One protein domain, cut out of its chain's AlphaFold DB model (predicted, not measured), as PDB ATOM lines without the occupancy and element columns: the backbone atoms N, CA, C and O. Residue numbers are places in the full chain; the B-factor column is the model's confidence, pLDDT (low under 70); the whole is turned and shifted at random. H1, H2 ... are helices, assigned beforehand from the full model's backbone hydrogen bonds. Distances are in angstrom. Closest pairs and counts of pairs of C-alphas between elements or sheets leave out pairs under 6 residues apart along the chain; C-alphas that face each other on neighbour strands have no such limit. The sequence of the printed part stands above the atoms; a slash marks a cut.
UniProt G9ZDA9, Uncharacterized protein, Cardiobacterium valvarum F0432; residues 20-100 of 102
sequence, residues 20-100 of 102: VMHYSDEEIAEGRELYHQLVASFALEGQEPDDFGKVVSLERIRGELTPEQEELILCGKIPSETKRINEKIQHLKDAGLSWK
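This is residues 20 to 100 of the 102 residues of an uncharacterized protein of Cardiobacterium valvarum F0432 (UniProt G9ZDA9). Three helices run in alternating directions, with H2 in the middle, H1 packed on it from one side and H3 from another, and H4 crosses H2 about perpendicular near the end where H2 begins. H1 meets H2 with residues 28 to 35 alone, and two stretches stick out, residues 41 to 46 and residues 91 to 96; after them the last residues fold back towards H1 and H2. The printed part has 81 residues with four named helices, in the order H1, H2, H3, H4, and no named strand; the class is all helix. The whole is compact, with a radius of gyration of the C-alphas of 12.8 A and a rounded outline of 31 by 30 by 25 A.

H1, residues 25 to 44, is the longest helix by residues. H2, residues 51 to 61, is the hub and touches the three other helices. H1 touches H2 with residues 28 to 35 alone; their closest C-alphas, those of Ile 28 and Ile 61, are 5.9 A apart. H1 and H2 form a helical hairpin, running opposite ways at a shallow tilt of 27 degrees. H3, residues 67 to 74, touches H2 and makes a second helical hairpin with it, opposite ways at a shallow tilt of 12 degrees. Their closest C-alphas are those of Val 56 and Glu 70, 6.4 A apart. H4, residues 79 to 94, touches H2 with residues 85 to 89 alone, about perpendicular at 74 degrees; the closest C-alphas are those of Phe 52 and Ile 85, 6.8 A apart. H3 and H4 only just touch, with 3 pairs of C-alphas within 8 A, and only at the corner by their link; the closest, those of Ile 73 and Thr 82, are 6.2 A apart. H1 is apart from H3 and from H4. In H1, H2, H3 and H4 every O i to N i+4 pair is within hydrogen-bond range.

H1 begins at C-alpha 25, at (-13.897, -29.780, 30.503), and is 28.9 A long from first to last C-alpha. H2 begins at C-alpha 51, at (-21.462, -20.947, 50.848), and measures 15.3 A. H3 measures 10.5 A. H4 measures 22.4 A and ends at C-alpha 94, at (-16.242, -31.786, 58.210).

The two C-alphas farthest apart are those of His 22 and Gly 46, at 33.8 A. The C-alphas of the first and last printed residues, Val 20 and Lys 100, are 22.0 A apart. The printed part has no cut. The links from H2 to H3 and from H3 to H4 are tight, and that from H1 to H2 is short. The mean pLDDT of the printed part is 95.3, and no printed residue is under 70.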
ATOM      1  N   VAL A  20     -26.990 -32.649  33.480       95.12
ATOM      2  CA  VAL A  20     -28.219 -32.290  32.753       95.12
ATOM      3  C   VAL A  20     -27.936 -31.291  31.629       95.12
ATOM      4  O   VAL A  20     -28.735 -31.161  30.709       95.12
ATOM      5  N   MET A  21     -26.777 -30.629  31.688       95.25
ATOM      6  CA  MET A  21     -26.200 -29.802  30.633       95.25
ATOM      7  C   MET A  21     -24.810 -30.349  30.297       95.25
ATOM      8  O   MET A  21     -24.047 -30.705  31.195       95.25
ATOM      9  N   HIS A  22     -24.478 -30.422  29.010       94.06
ATOM     10  CA  HIS A  22     -23.187 -30.930  28.553       94.06
ATOM     11  C   HIS A  22     -22.262 -29.768  28.209       94.06
ATOM     12  O   HIS A  22     -22.481 -29.076  27.218       94.06
ATOM     13  N   TYR A  23     -21.237 -29.596  29.034       93.25
ATOM     14  CA  TYR A  23     -20.121 -28.688  28.808       93.25
ATOM     15  C   TYR A  23     -18.849 -29.514  28.647       93.25
ATOM     16  O   TYR A  23     -18.719 -30.592  29.234       93.25
ATOM     17  N   SER A  24     -17.926 -29.021  27.836       95.44
ATOM     18  CA  SER A  24     -16.563 -29.533  27.772       95.44
ATOM     19  C   SER A  24     -15.811 -29.244  29.074       95.44
ATOM     20  O   SER A  24     -16.146 -28.325  29.820       95.44
ATOM     21  N   ASP A  25     -14.751 -30.009  29.334       93.94
ATOM     22  CA  ASP A  25     -13.897 -29.780  30.503       93.94
ATOM     23  C   ASP A  25     -13.267 -28.373  30.491       93.94
ATOM     24  O   ASP A  25     -13.063 -27.781  31.550       93.94
ATOM     25  N   GLU A  26     -12.999 -27.822  29.300       96.38
ATOM     26  CA  GLU A  26     -12.490 -26.458  29.119       96.38
ATOM     27  C   GLU A  26     -13.531 -25.408  29.531       96.38
ATOM     28  O   GLU A  26     -13.220 -24.536  30.338       96.38
ATOM     29  N   GLU A  27     -14.783 -25.545  29.080       97.00
ATOM     30  CA  GLU A  27     -15.883 -24.653  29.475       97.00
ATOM     31  C   GLU A  27     -16.146 -24.696  30.988       97.00
ATOM     32  O   GLU A  27     -16.393 -23.663  31.614       97.00
ATOM     33  N   ILE A  28     -16.062 -25.881  31.604       95.25
ATOM     34  CA  ILE A  28     -16.213 -26.034  33.058       95.25
ATOM     35  C   ILE A  28     -15.051 -25.354  33.793       95.25
ATOM     36  O   ILE A  28     -15.271 -24.661  34.791       95.25
ATOM     37  N   ALA A  29     -13.816 -25.542  33.319       94.75
ATOM     38  CA  ALA A  29     -12.634 -24.941  33.926       94.75
ATOM     39  C   ALA A  29     -12.658 -23.407  33.833       94.75
ATOM     40  O   ALA A  29     -12.410 -22.738  34.840       94.75
ATOM     41  N   GLU A  30     -13.006 -22.860  32.665       97.00
ATOM     42  CA  GLU A  30     -13.159 -21.420  32.446       97.00
ATOM     43  C   GLU A  30     -14.280 -20.846  33.318       97.00
ATOM     44  O   GLU A  30     -14.066 -19.876  34.047       97.00
ATOM     45  N   GLY A  31     -15.456 -21.483  33.320       96.81
ATOM     46  CA  GLY A  31     -16.588 -21.051  34.134       96.81
ATOM     47  C   GLY A  31     -16.261 -21.018  35.628       96.81
ATOM     48  O   GLY A  31     -16.638 -20.072  36.323       96.81
ATOM     49  N   ARG A  32     -15.514 -22.011  36.126       96.62
ATOM     50  CA  ARG A  32     -15.074 -22.059  37.527       96.62
ATOM     51  C   ARG A  32     -14.099 -20.932  37.856       96.62
ATOM     52  O   ARG A  32     -14.272 -20.271  38.878       96.62
ATOM     53  N   GLU A  33     -13.106 -20.696  37.004       97.06
ATOM     54  CA  GLU A  33     -12.127 -19.621  37.203       97.06
ATOM     55  C   GLU A  33     -12.808 -18.244  37.221       97.06
ATOM     56  O   GLU A  33     -12.609 -17.462  38.153       97.06
ATOM     57  N   LEU A  34     -13.692 -17.976  36.254       97.69
ATOM     58  CA  LEU A  34     -14.476 -16.739  36.204       97.69
ATOM     59  C   LEU A  34     -15.331 -16.558  37.463       97.69
ATOM     60  O   LEU A  34     -15.396 -15.463  38.026       97.69
ATOM     61  N   TYR A  35     -15.961 -17.631  37.941       97.62
ATOM     62  CA  TYR A  35     -16.766 -17.580  39.156       97.62
ATOM     63  C   TYR A  35     -15.925 -17.299  40.405       97.62
ATOM     64  O   TYR A  35     -16.320 -16.497  41.251       97.62
ATOM     65  N   HIS A  36     -14.736 -17.894  40.512       96.75
ATOM     66  CA  HIS A  36     -13.809 -17.621  41.613       96.75
ATOM     67  C   HIS A  36     -13.389 -16.148  41.645       96.75
ATOM     68  O   HIS A  36     -13.382 -15.534  42.716       96.75
ATOM     69  N   GLN A  37     -13.090 -15.568  40.482       97.19
ATOM     70  CA  GLN A  37     -12.756 -14.150  40.352       97.19
ATOM     71  C   GLN A  37     -13.938 -13.249  40.729       97.19
ATOM     72  O   GLN A  37     -13.759 -12.265  41.449       97.19
ATOM     73  N   LEU A  38     -15.156 -13.614  40.315       97.00
ATOM     74  CA  LEU A  38     -16.375 -12.898  40.682       97.00
ATOM     75  C   LEU A  38     -16.577 -12.893  42.201       97.00
ATOM     76  O   LEU A  38     -16.703 -11.825  42.799       97.00
ATOM     77  N   VAL A  39     -16.535 -14.057  42.852       97.38
ATOM     78  CA  VAL A  39     -16.666 -14.157  44.315       97.38
ATOM     79  C   VAL A  39     -15.569 -13.356  45.022       97.38
ATOM     80  O   VAL A  39     -15.857 -12.651  45.988       97.38
ATOM     81  N   ALA A  40     -14.331 -13.400  44.520       96.12
ATOM     82  CA  ALA A  40     -13.237 -12.600  45.062       96.12
ATOM     83  C   ALA A  40     -13.508 -11.089  44.955       96.12
ATOM     84  O   ALA A  40     -13.241 -10.368  45.915       96.12
ATOM     85  N   SER A  41     -14.083 -10.606  43.846       97.06
ATOM     86  CA  SER A  41     -14.465  -9.190  43.719       97.06
ATOM     87  C   SER A  41     -15.534  -8.774  44.734       97.06
ATOM     88  O   SER A  41     -15.377  -7.748  45.387       97.06
ATOM     89  N   PHE A  42     -16.553  -9.608  44.967       96.19
ATOM     90  CA  PHE A  42     -17.568  -9.346  45.993       96.19
ATOM     91  C   PHE A  42     -16.984  -9.371  47.409       96.19
ATOM     92  O   PHE A  42     -17.354  -8.557  48.256       96.19
ATOM     93  N   ALA A  43     -16.038 -10.276  47.671       95.50
ATOM     94  CA  ALA A  43     -15.356 -10.358  48.957       95.50
ATOM     95  C   ALA A  43     -14.545  -9.089  49.271       95.50
ATOM     96  O   ALA A  43     -14.539  -8.648  50.420       95.50
ATOM     97  N   LEU A  44     -13.922  -8.459  48.266       96.31
ATOM     98  CA  LEU A  44     -13.227  -7.172  48.435       96.31
ATOM     99  C   LEU A  44     -14.170  -6.044  48.880       96.31
ATOM    100  O   LEU A  44     -13.738  -5.132  49.582       96.31
ATOM    101  N   GLU A  45     -15.449  -6.125  48.515       96.12
ATOM    102  CA  GLU A  45     -16.488  -5.174  48.924       96.12
ATOM    103  C   GLU A  45     -17.211  -5.581  50.220       96.12
ATOM    104  O   GLU A  45     -18.117  -4.882  50.674       96.12
ATOM    105  N   GLY A  46     -16.831  -6.708  50.837       94.25
ATOM    106  CA  GLY A  46     -17.507  -7.254  52.017       94.25
ATOM    107  C   GLY A  46     -18.912  -7.800  51.729       94.25
ATOM    108  O   GLY A  46     -19.714  -7.932  52.650       94.25
ATOM    109  N   GLN A  47     -19.212  -8.107  50.464       95.38
ATOM    110  CA  GLN A  47     -20.512  -8.594  49.982       95.38
ATOM    111  C   GLN A  47     -20.410 -10.006  49.391       95.38
ATOM    112  O   GLN A  47     -21.147 -10.364  48.473       95.38
ATOM    113  N   GLU A  48     -19.463 -10.807  49.880       93.38
ATOM    114  CA  GLU A  48     -19.281 -12.177  49.408       93.38
ATOM    115  C   GLU A  48     -20.591 -12.978  49.547       93.38
ATOM    116  O   GLU A  48     -21.220 -12.920  50.610       93.38
ATOM    117  N   PRO A  49     -20.997 -13.756  48.523       93.06
ATOM    118  CA  PRO A  49     -22.103 -14.694  48.663       93.06
ATOM    119  C   PRO A  49     -21.879 -15.660  49.833       93.06
ATOM    120  O   PRO A  49     -20.746 -15.901  50.262       93.06
ATOM    121  N   ASP A  50     -22.944 -16.272  50.338       96.00
ATOM    122  CA  ASP A  50     -22.802 -17.371  51.289       96.00
ATOM    123  C   ASP A  50     -22.287 -18.650  50.597       96.00
ATOM    124  O   ASP A  50     -22.190 -18.743  49.369       96.00
ATOM    125  N   ASP A  51     -21.908 -19.655  51.391       96.69
ATOM    126  CA  ASP A  51     -21.462 -20.947  50.848       96.69
ATOM    127  C   ASP A  51     -22.561 -21.621  50.013       96.69
ATOM    128  O   ASP A  51     -22.258 -22.327  49.055       96.69
ATOM    129  N   PHE A  52     -23.832 -21.385  50.353       97.19
ATOM    130  CA  PHE A  52     -24.975 -21.948  49.644       97.19
ATOM    131  C   PHE A  52     -25.003 -21.492  48.186       97.19
ATOM    132  O   PHE A  52     -24.959 -22.330  47.285       97.19
ATOM    133  N   GLY A  53     -24.979 -20.180  47.949       96.94
ATOM    134  CA  GLY A  53     -24.938 -19.611  46.606       96.94
ATOM    135  C   GLY A  53     -23.727 -20.096  45.809       96.94
ATOM    136  O   GLY A  53     -23.868 -20.472  44.646       96.94
ATOM    137  N   LYS A  54     -22.558 -20.190  46.453       97.75
ATOM    138  CA  LYS A  54     -21.322 -20.661  45.805       97.75
ATOM    139  C   LYS A  54     -21.407 -22.092  45.323       97.75
ATOM    140  O   LYS A  54     -21.051 -22.381  44.182       97.75
ATOM    141  N   VAL A  55     -21.891 -22.988  46.176       96.62
ATOM    142  CA  VAL A  55     -22.013 -24.399  45.813       96.62
ATOM    143  C   VAL A  55     -23.054 -24.587  44.711       96.62
ATOM    144  O   VAL A  55     -22.779 -25.323  43.766       96.62
ATOM    145  N   VAL A  56     -24.204 -23.906  44.776       97.06
ATOM    146  CA  VAL A  56     -25.243 -24.008  43.734       97.06
ATOM    147  C   VAL A  56     -24.718 -23.532  42.378       97.06
ATOM    148  O   VAL A  56     -24.854 -24.253  41.387       97.06
ATOM    149  N   SER A  57     -24.054 -22.375  42.324       97.25
ATOM    150  CA  SER A  57     -23.507 -21.863  41.065       97.25
ATOM    151  C   SER A  57     -22.402 -22.752  40.494       97.25
ATOM    152  O   SER A  57     -22.350 -22.952  39.279       97.25
ATOM    153  N   LEU A  58     -21.569 -23.370  41.338       96.19
ATOM    154  CA  LEU A  58     -20.591 -24.358  40.873       96.19
ATOM    155  C   LEU A  58     -21.249 -25.630  40.322       96.19
ATOM    156  O   LEU A  58     -20.797 -26.149  39.304       96.19
ATOM    157  N   GLU A  59     -22.340 -26.123  40.916       96.00
ATOM    158  CA  GLU A  59     -23.093 -27.245  40.332       96.00
ATOM    159  C   GLU A  59     -23.658 -26.888  38.946       96.00
ATOM    160  O   GLU A  59     -23.558 -27.692  38.014       96.00
ATOM    161  N   ARG A  60     -24.156 -25.659  38.757       96.56
ATOM    162  CA  ARG A  60     -24.586 -25.164  37.439       96.56
ATOM    163  C   ARG A  60     -23.429 -25.079  36.440       96.56
ATOM    164  O   ARG A  60     -23.580 -25.540  35.312       96.56
ATOM    165  N   ILE A  61     -22.275 -24.544  36.842       96.56
ATOM    166  CA  ILE A  61     -21.073 -24.453  35.989       96.56
ATOM    167  C   ILE A  61     -20.619 -25.840  35.533       96.56
ATOM    168  O   ILE A  61     -20.279 -26.037  34.372       96.56
ATOM    169  N   ARG A  62     -20.687 -26.833  36.423       94.94
ATOM    170  CA  ARG A  62     -20.351 -28.228  36.112       94.94
ATOM    171  C   ARG A  62     -21.422 -28.950  35.290       94.94
ATOM    172  O   ARG A  62     -21.263 -30.148  35.065       94.94
ATOM    173  N   GLY A  63     -22.507 -28.280  34.895       95.62
ATOM    174  CA  GLY A  63     -23.602 -28.839  34.099       95.62
ATOM    175  C   GLY A  63     -24.572 -29.738  34.868       95.62
ATOM    176  O   GLY A  63     -25.311 -30.518  34.270       95.62
ATOM    177  N   GLU A  64     -24.575 -29.675  36.197       95.50
ATOM    178  CA  GLU A  64     -25.411 -30.519  37.067       95.50
ATOM    179  C   GLU A  64     -26.802 -29.921  37.311       95.50
ATOM    180  O   GLU A  64     -27.718 -30.624  37.749       95.50
ATOM    181  N   LEU A  65     -26.958 -28.635  36.990       96.31
ATOM    182  CA  LEU A  65     -28.193 -27.868  37.073       96.31
ATOM    183  C   LEU A  65     -28.448 -27.140  35.754       96.31
ATOM    184  O   LEU A  65     -27.520 -26.649  35.109       96.31
ATOM    185  N   THR A  66     -29.720 -27.011  35.386       96.38
ATOM    186  CA  THR A  66     -30.137 -25.982  34.425       96.38
ATOM    187  C   THR A  66     -30.176 -24.606  35.109       96.38
ATOM    188  O   THR A  66     -30.295 -24.545  36.337       96.38
ATOM    189  N   PRO A  67     -30.136 -23.488  34.357       96.19
ATOM    190  CA  PRO A  67     -30.295 -22.150  34.941       96.19
ATOM    191  C   PRO A  67     -31.599 -21.982  35.740       96.19
ATOM    192  O   PRO A  67     -31.603 -21.383  36.808       96.19
ATOM    193  N   GLU A  68     -32.697 -22.576  35.261       97.19
ATOM    194  CA  GLU A  68     -33.988 -22.553  35.962       97.19
ATOM    195  C   GLU A  68     -33.928 -23.326  37.290       97.19
ATOM    196  O   GLU A  68     -34.456 -22.875  38.304       97.19
ATOM    197  N   GLN A  69     -33.247 -24.478  37.320       96.25
ATOM    198  CA  GLN A  69     -33.055 -25.222  38.566       96.25
ATOM    199  C   GLN A  69     -32.185 -24.449  39.560       96.25
ATOM    200  O   GLN A  69     -32.526 -24.413  40.738       96.25
ATOM    201  N   GLU A  70     -31.098 -23.820  39.101       97.19
ATOM    202  CA  GLU A  70     -30.272 -22.934  39.931       97.19
ATOM    203  C   GLU A  70     -31.130 -21.836  40.574       97.19
ATOM    204  O   GLU A  70     -31.128 -21.706  41.797       97.19
ATOM    205  N   GLU A  71     -31.929 -21.112  39.786       97.19
ATOM    206  CA  GLU A  71     -32.796 -20.043  40.292       97.19
ATOM    207  C   GLU A  71     -33.794 -20.553  41.342       97.19
ATOM    208  O   GLU A  71     -33.930 -19.969  42.422       97.19
ATOM    209  N   LEU A  72     -34.468 -21.672  41.060       97.31
ATOM    210  CA  LEU A  72     -35.426 -22.271  41.987       97.31
ATOM    211  C   LEU A  72     -34.760 -22.718  43.300       97.31
ATOM    212  O   LEU A  72     -35.367 -22.579  44.365       97.31
ATOM    213  N   ILE A  73     -33.527 -23.228  43.253       97.12
ATOM    214  CA  ILE A  73     -32.768 -23.639  44.445       97.12
ATOM    215  C   ILE A  73     -32.316 -22.417  45.249       97.12
ATOM    216  O   ILE A  73     -32.539 -22.388  46.461       97.12
ATOM    217  N   LEU A  74     -31.748 -21.399  44.591       96.12
ATOM    218  CA  LEU A  74     -31.334 -20.138  45.219       96.12
ATOM    219  C   LEU A  74     -32.513 -19.421  45.889       96.12
ATOM    220  O   LEU A  74     -32.375 -18.876  46.981       96.12
ATOM    221  N   CYS A  75     -33.702 -19.493  45.289       96.19
ATOM    222  CA  CYS A  75     -34.935 -18.941  45.853       96.19
ATOM    223  C   CYS A  75     -35.609 -19.843  46.908       96.19
ATOM    224  O   CYS A  75     -36.727 -19.546  47.345       96.19
ATOM    225  N   GLY A  76     -34.992 -20.971  47.284       93.94
ATOM    226  CA  GLY A  76     -35.524 -21.913  48.273       93.94
ATOM    227  C   GLY A  76     -36.835 -22.592  47.858       93.94
ATOM    228  O   GLY A  76     -37.616 -23.011  48.713       93.94
ATOM    229  N   LYS A  77     -37.121 -22.682  46.553       96.69
ATOM    230  CA  LYS A  77     -38.360 -23.267  46.005       96.69
ATOM    231  C   LYS A  77     -38.316 -24.788  45.892       96.69
ATOM    232  O   LYS A  77     -39.360 -25.401  45.687       96.69
ATOM    233  N   ILE A  78     -37.142 -25.396  46.064       95.00
ATOM    234  CA  ILE A  78     -36.947 -26.851  46.039       95.00
ATOM    235  C   ILE A  78     -36.323 -27.294  47.376       95.00
ATOM    236  O   ILE A  78     -35.105 -27.446  47.464       95.00
ATOM    237  N   PRO A  79     -37.130 -27.520  48.436       94.31
ATOM    238  CA  PRO A  79     -36.614 -27.780  49.785       94.31
ATOM    239  C   PRO A  79     -35.680 -28.991  49.888       94.31
ATOM    240  O   PRO A  79     -34.743 -28.984  50.686       94.31
ATOM    241  N   SER A  80     -35.910 -30.029  49.077       95.50
ATOM    242  CA  SER A  80     -35.039 -31.207  49.020       95.50
ATOM    243  C   SER A  80     -33.637 -30.866  48.515       95.50
ATOM    244  O   SER A  80     -32.657 -31.348  49.075       95.50
ATOM    245  N   GLU A  81     -33.533 -29.997  47.509       95.31
ATOM    246  CA  GLU A  81     -32.247 -29.536  46.982       95.31
ATOM    247  C   GLU A  81     -31.571 -28.570  47.950       95.31
ATOM    248  O   GLU A  81     -30.372 -28.685  48.188       95.31
ATOM    249  N   THR A  82     -32.333 -27.676  48.590       94.44
ATOM    250  CA  THR A  82     -31.795 -26.809  49.646       94.44
ATOM    251  C   THR A  82     -31.177 -27.634  50.777       94.44
ATOM    252  O   THR A  82     -30.078 -27.330  51.240       94.44
ATOM    253  N   LYS A  83     -31.850 -28.706  51.211       95.25
ATOM    254  CA  LYS A  83     -31.317 -29.625  52.222       95.25
ATOM    255  C   LYS A  83     -30.034 -30.310  51.736       95.25
ATOM    256  O   LYS A  83     -29.032 -30.253  52.440       95.25
ATOM    257  N   ARG A  84     -30.045 -30.876  50.526       94.62
ATOM    258  CA  ARG A  84     -28.887 -31.564  49.933       94.62
ATOM    259  C   ARG A  84     -27.657 -30.659  49.827       94.62
ATOM    260  O   ARG A  84     -26.553 -31.081  50.155       94.62
ATOM    261  N   ILE A  85     -27.827 -29.415  49.377       95.44
ATOM    262  CA  ILE A  85     -26.718 -28.458  49.261       95.44
ATOM    263  C   ILE A  85     -26.139 -28.132  50.643       95.44
ATOM    264  O   ILE A  85     -24.921 -28.113  50.801       95.44
ATOM    265  N   ASN A  86     -26.985 -27.934  51.658       95.56
ATOM    266  CA  ASN A  86     -26.512 -27.704  53.024       95.56
ATOM    267  C   ASN A  86     -25.763 -28.920  53.595       95.56
ATOM    268  O   ASN A  86     -24.736 -28.742  54.245       95.56
ATOM    269  N   GLU A  87     -26.224 -30.140  53.315       94.69
ATOM    270  CA  GLU A  87     -25.515 -31.375  53.683       94.69
ATOM    271  C   GLU A  87     -24.144 -31.457  52.996       94.69
ATOM    272  O   GLU A  87     -23.142 -31.699  53.663       94.69
ATOM    273  N   LYS A  88     -24.065 -31.145  51.695       93.31
ATOM    274  CA  LYS A  88     -22.796 -31.068  50.953       93.31
ATOM    275  C   LYS A  88     -21.838 -30.040  51.558       93.31
ATOM    276  O   LYS A  88     -20.658 -30.327  51.732       93.31
ATOM    277  N   ILE A  89     -22.333 -28.853  51.911       94.94
ATOM    278  CA  ILE A  89     -21.529 -27.813  52.573       94.94
ATOM    279  C   ILE A  89     -21.022 -28.297  53.931       94.94
ATOM    280  O   ILE A  89     -19.865 -28.051  54.268       94.94
ATOM    281  N   GLN A  90     -21.860 -28.992  54.701       94.50
ATOM    282  CA  GLN A  90     -21.449 -29.558  55.980       94.50
ATOM    283  C   GLN A  90     -20.379 -30.639  55.794       94.50
ATOM    284  O   GLN A  90     -19.358 -30.581  56.469       94.50
ATOM    285  N   HIS A  91     -20.540 -31.548  54.829       91.50
ATOM    286  CA  HIS A  91     -19.530 -32.567  54.527       91.50
ATOM    287  C   HIS A  91     -18.189 -31.950  54.105       91.50
ATOM    288  O   HIS A  91     -17.137 -32.416  54.541       91.50
ATOM    289  N   LEU A  92     -18.200 -30.880  53.298       91.19
ATOM    290  CA  LEU A  92     -16.974 -30.144  52.962       91.19
ATOM    291  C   LEU A  92     -16.303 -29.603  54.229       91.19
ATOM    292  O   LEU A  92     -15.113 -29.831  54.427       91.19
ATOM    293  N   LYS A  93     -17.070 -28.959  55.116       92.44
ATOM    294  CA  LYS A  93     -16.561 -28.418  56.387       92.44
ATOM    295  C   LYS A  93     -15.984 -29.509  57.286       92.44
ATOM    296  O   LYS A  93     -14.887 -29.334  57.813       92.44
ATOM    297  N   ASP A  94     -16.677 -30.637  57.410       92.00
ATOM    298  CA  ASP A  94     -16.242 -31.786  58.210       92.00
ATOM    299  C   ASP A  94     -14.945 -32.406  57.659       92.00
ATOM    300  O   ASP A  94     -14.105 -32.882  58.424       92.00
ATOM    301  N   ALA A  95     -14.738 -32.338  56.340       87.62
ATOM    302  CA  ALA A  95     -13.512 -32.761  55.664       87.62
ATOM    303  C   ALA A  95     -12.389 -31.700  55.672       87.62
ATOM    304  O   ALA A  95     -11.307 -31.954  55.138       87.62
ATOM    305  N   GLY A  96     -12.616 -30.514  56.251       90.88
ATOM    306  CA  GLY A  96     -11.670 -29.392  56.205       90.88
ATOM    307  C   GLY A  96     -11.520 -28.757  54.816       90.88
ATOM    308  O   GLY A  96     -10.513 -28.104  54.548       90.88
ATOM    309  N   LEU A  97     -12.502 -28.971  53.940       91.06
ATOM    310  CA  LEU A  97     -12.600 -28.432  52.589       91.06
ATOM    311  C   LEU A  97     -13.573 -27.247  52.536       91.06
ATOM    312  O   LEU A  97     -14.317 -26.948  53.472       91.06
ATOM    313  N   SER A  98     -13.578 -26.571  51.396       91.25
ATOM    314  CA  SER A  98     -14.420 -25.427  51.085       91.25
ATOM    315  C   SER A  98     -15.066 -25.579  49.708       91.25
ATOM    316  O   SER A  98     -14.760 -26.484  48.937       91.25
ATOM    317  N   TRP A  99     -15.940 -24.637  49.360       92.88
ATOM    318  CA  TRP A  99     -16.518 -24.548  48.020       92.88
ATOM    319  C   TRP A  99     -15.453 -24.398  46.912       92.88
ATOM    320  O   TRP A  99     -15.733 -24.744  45.773       92.88
ATOM    321  N   LYS A 100     -14.238 -23.915  47.224       91.31
ATOM    322  CA  LYS A 100     -13.133 -23.772  46.254       91.31
ATOM    323  C   LYS A 100     -12.523 -25.109  45.843       91.31
ATOM    324  O   LYS A 100     -11.816 -25.168  44.841       91.31
TER     325      LYS A 100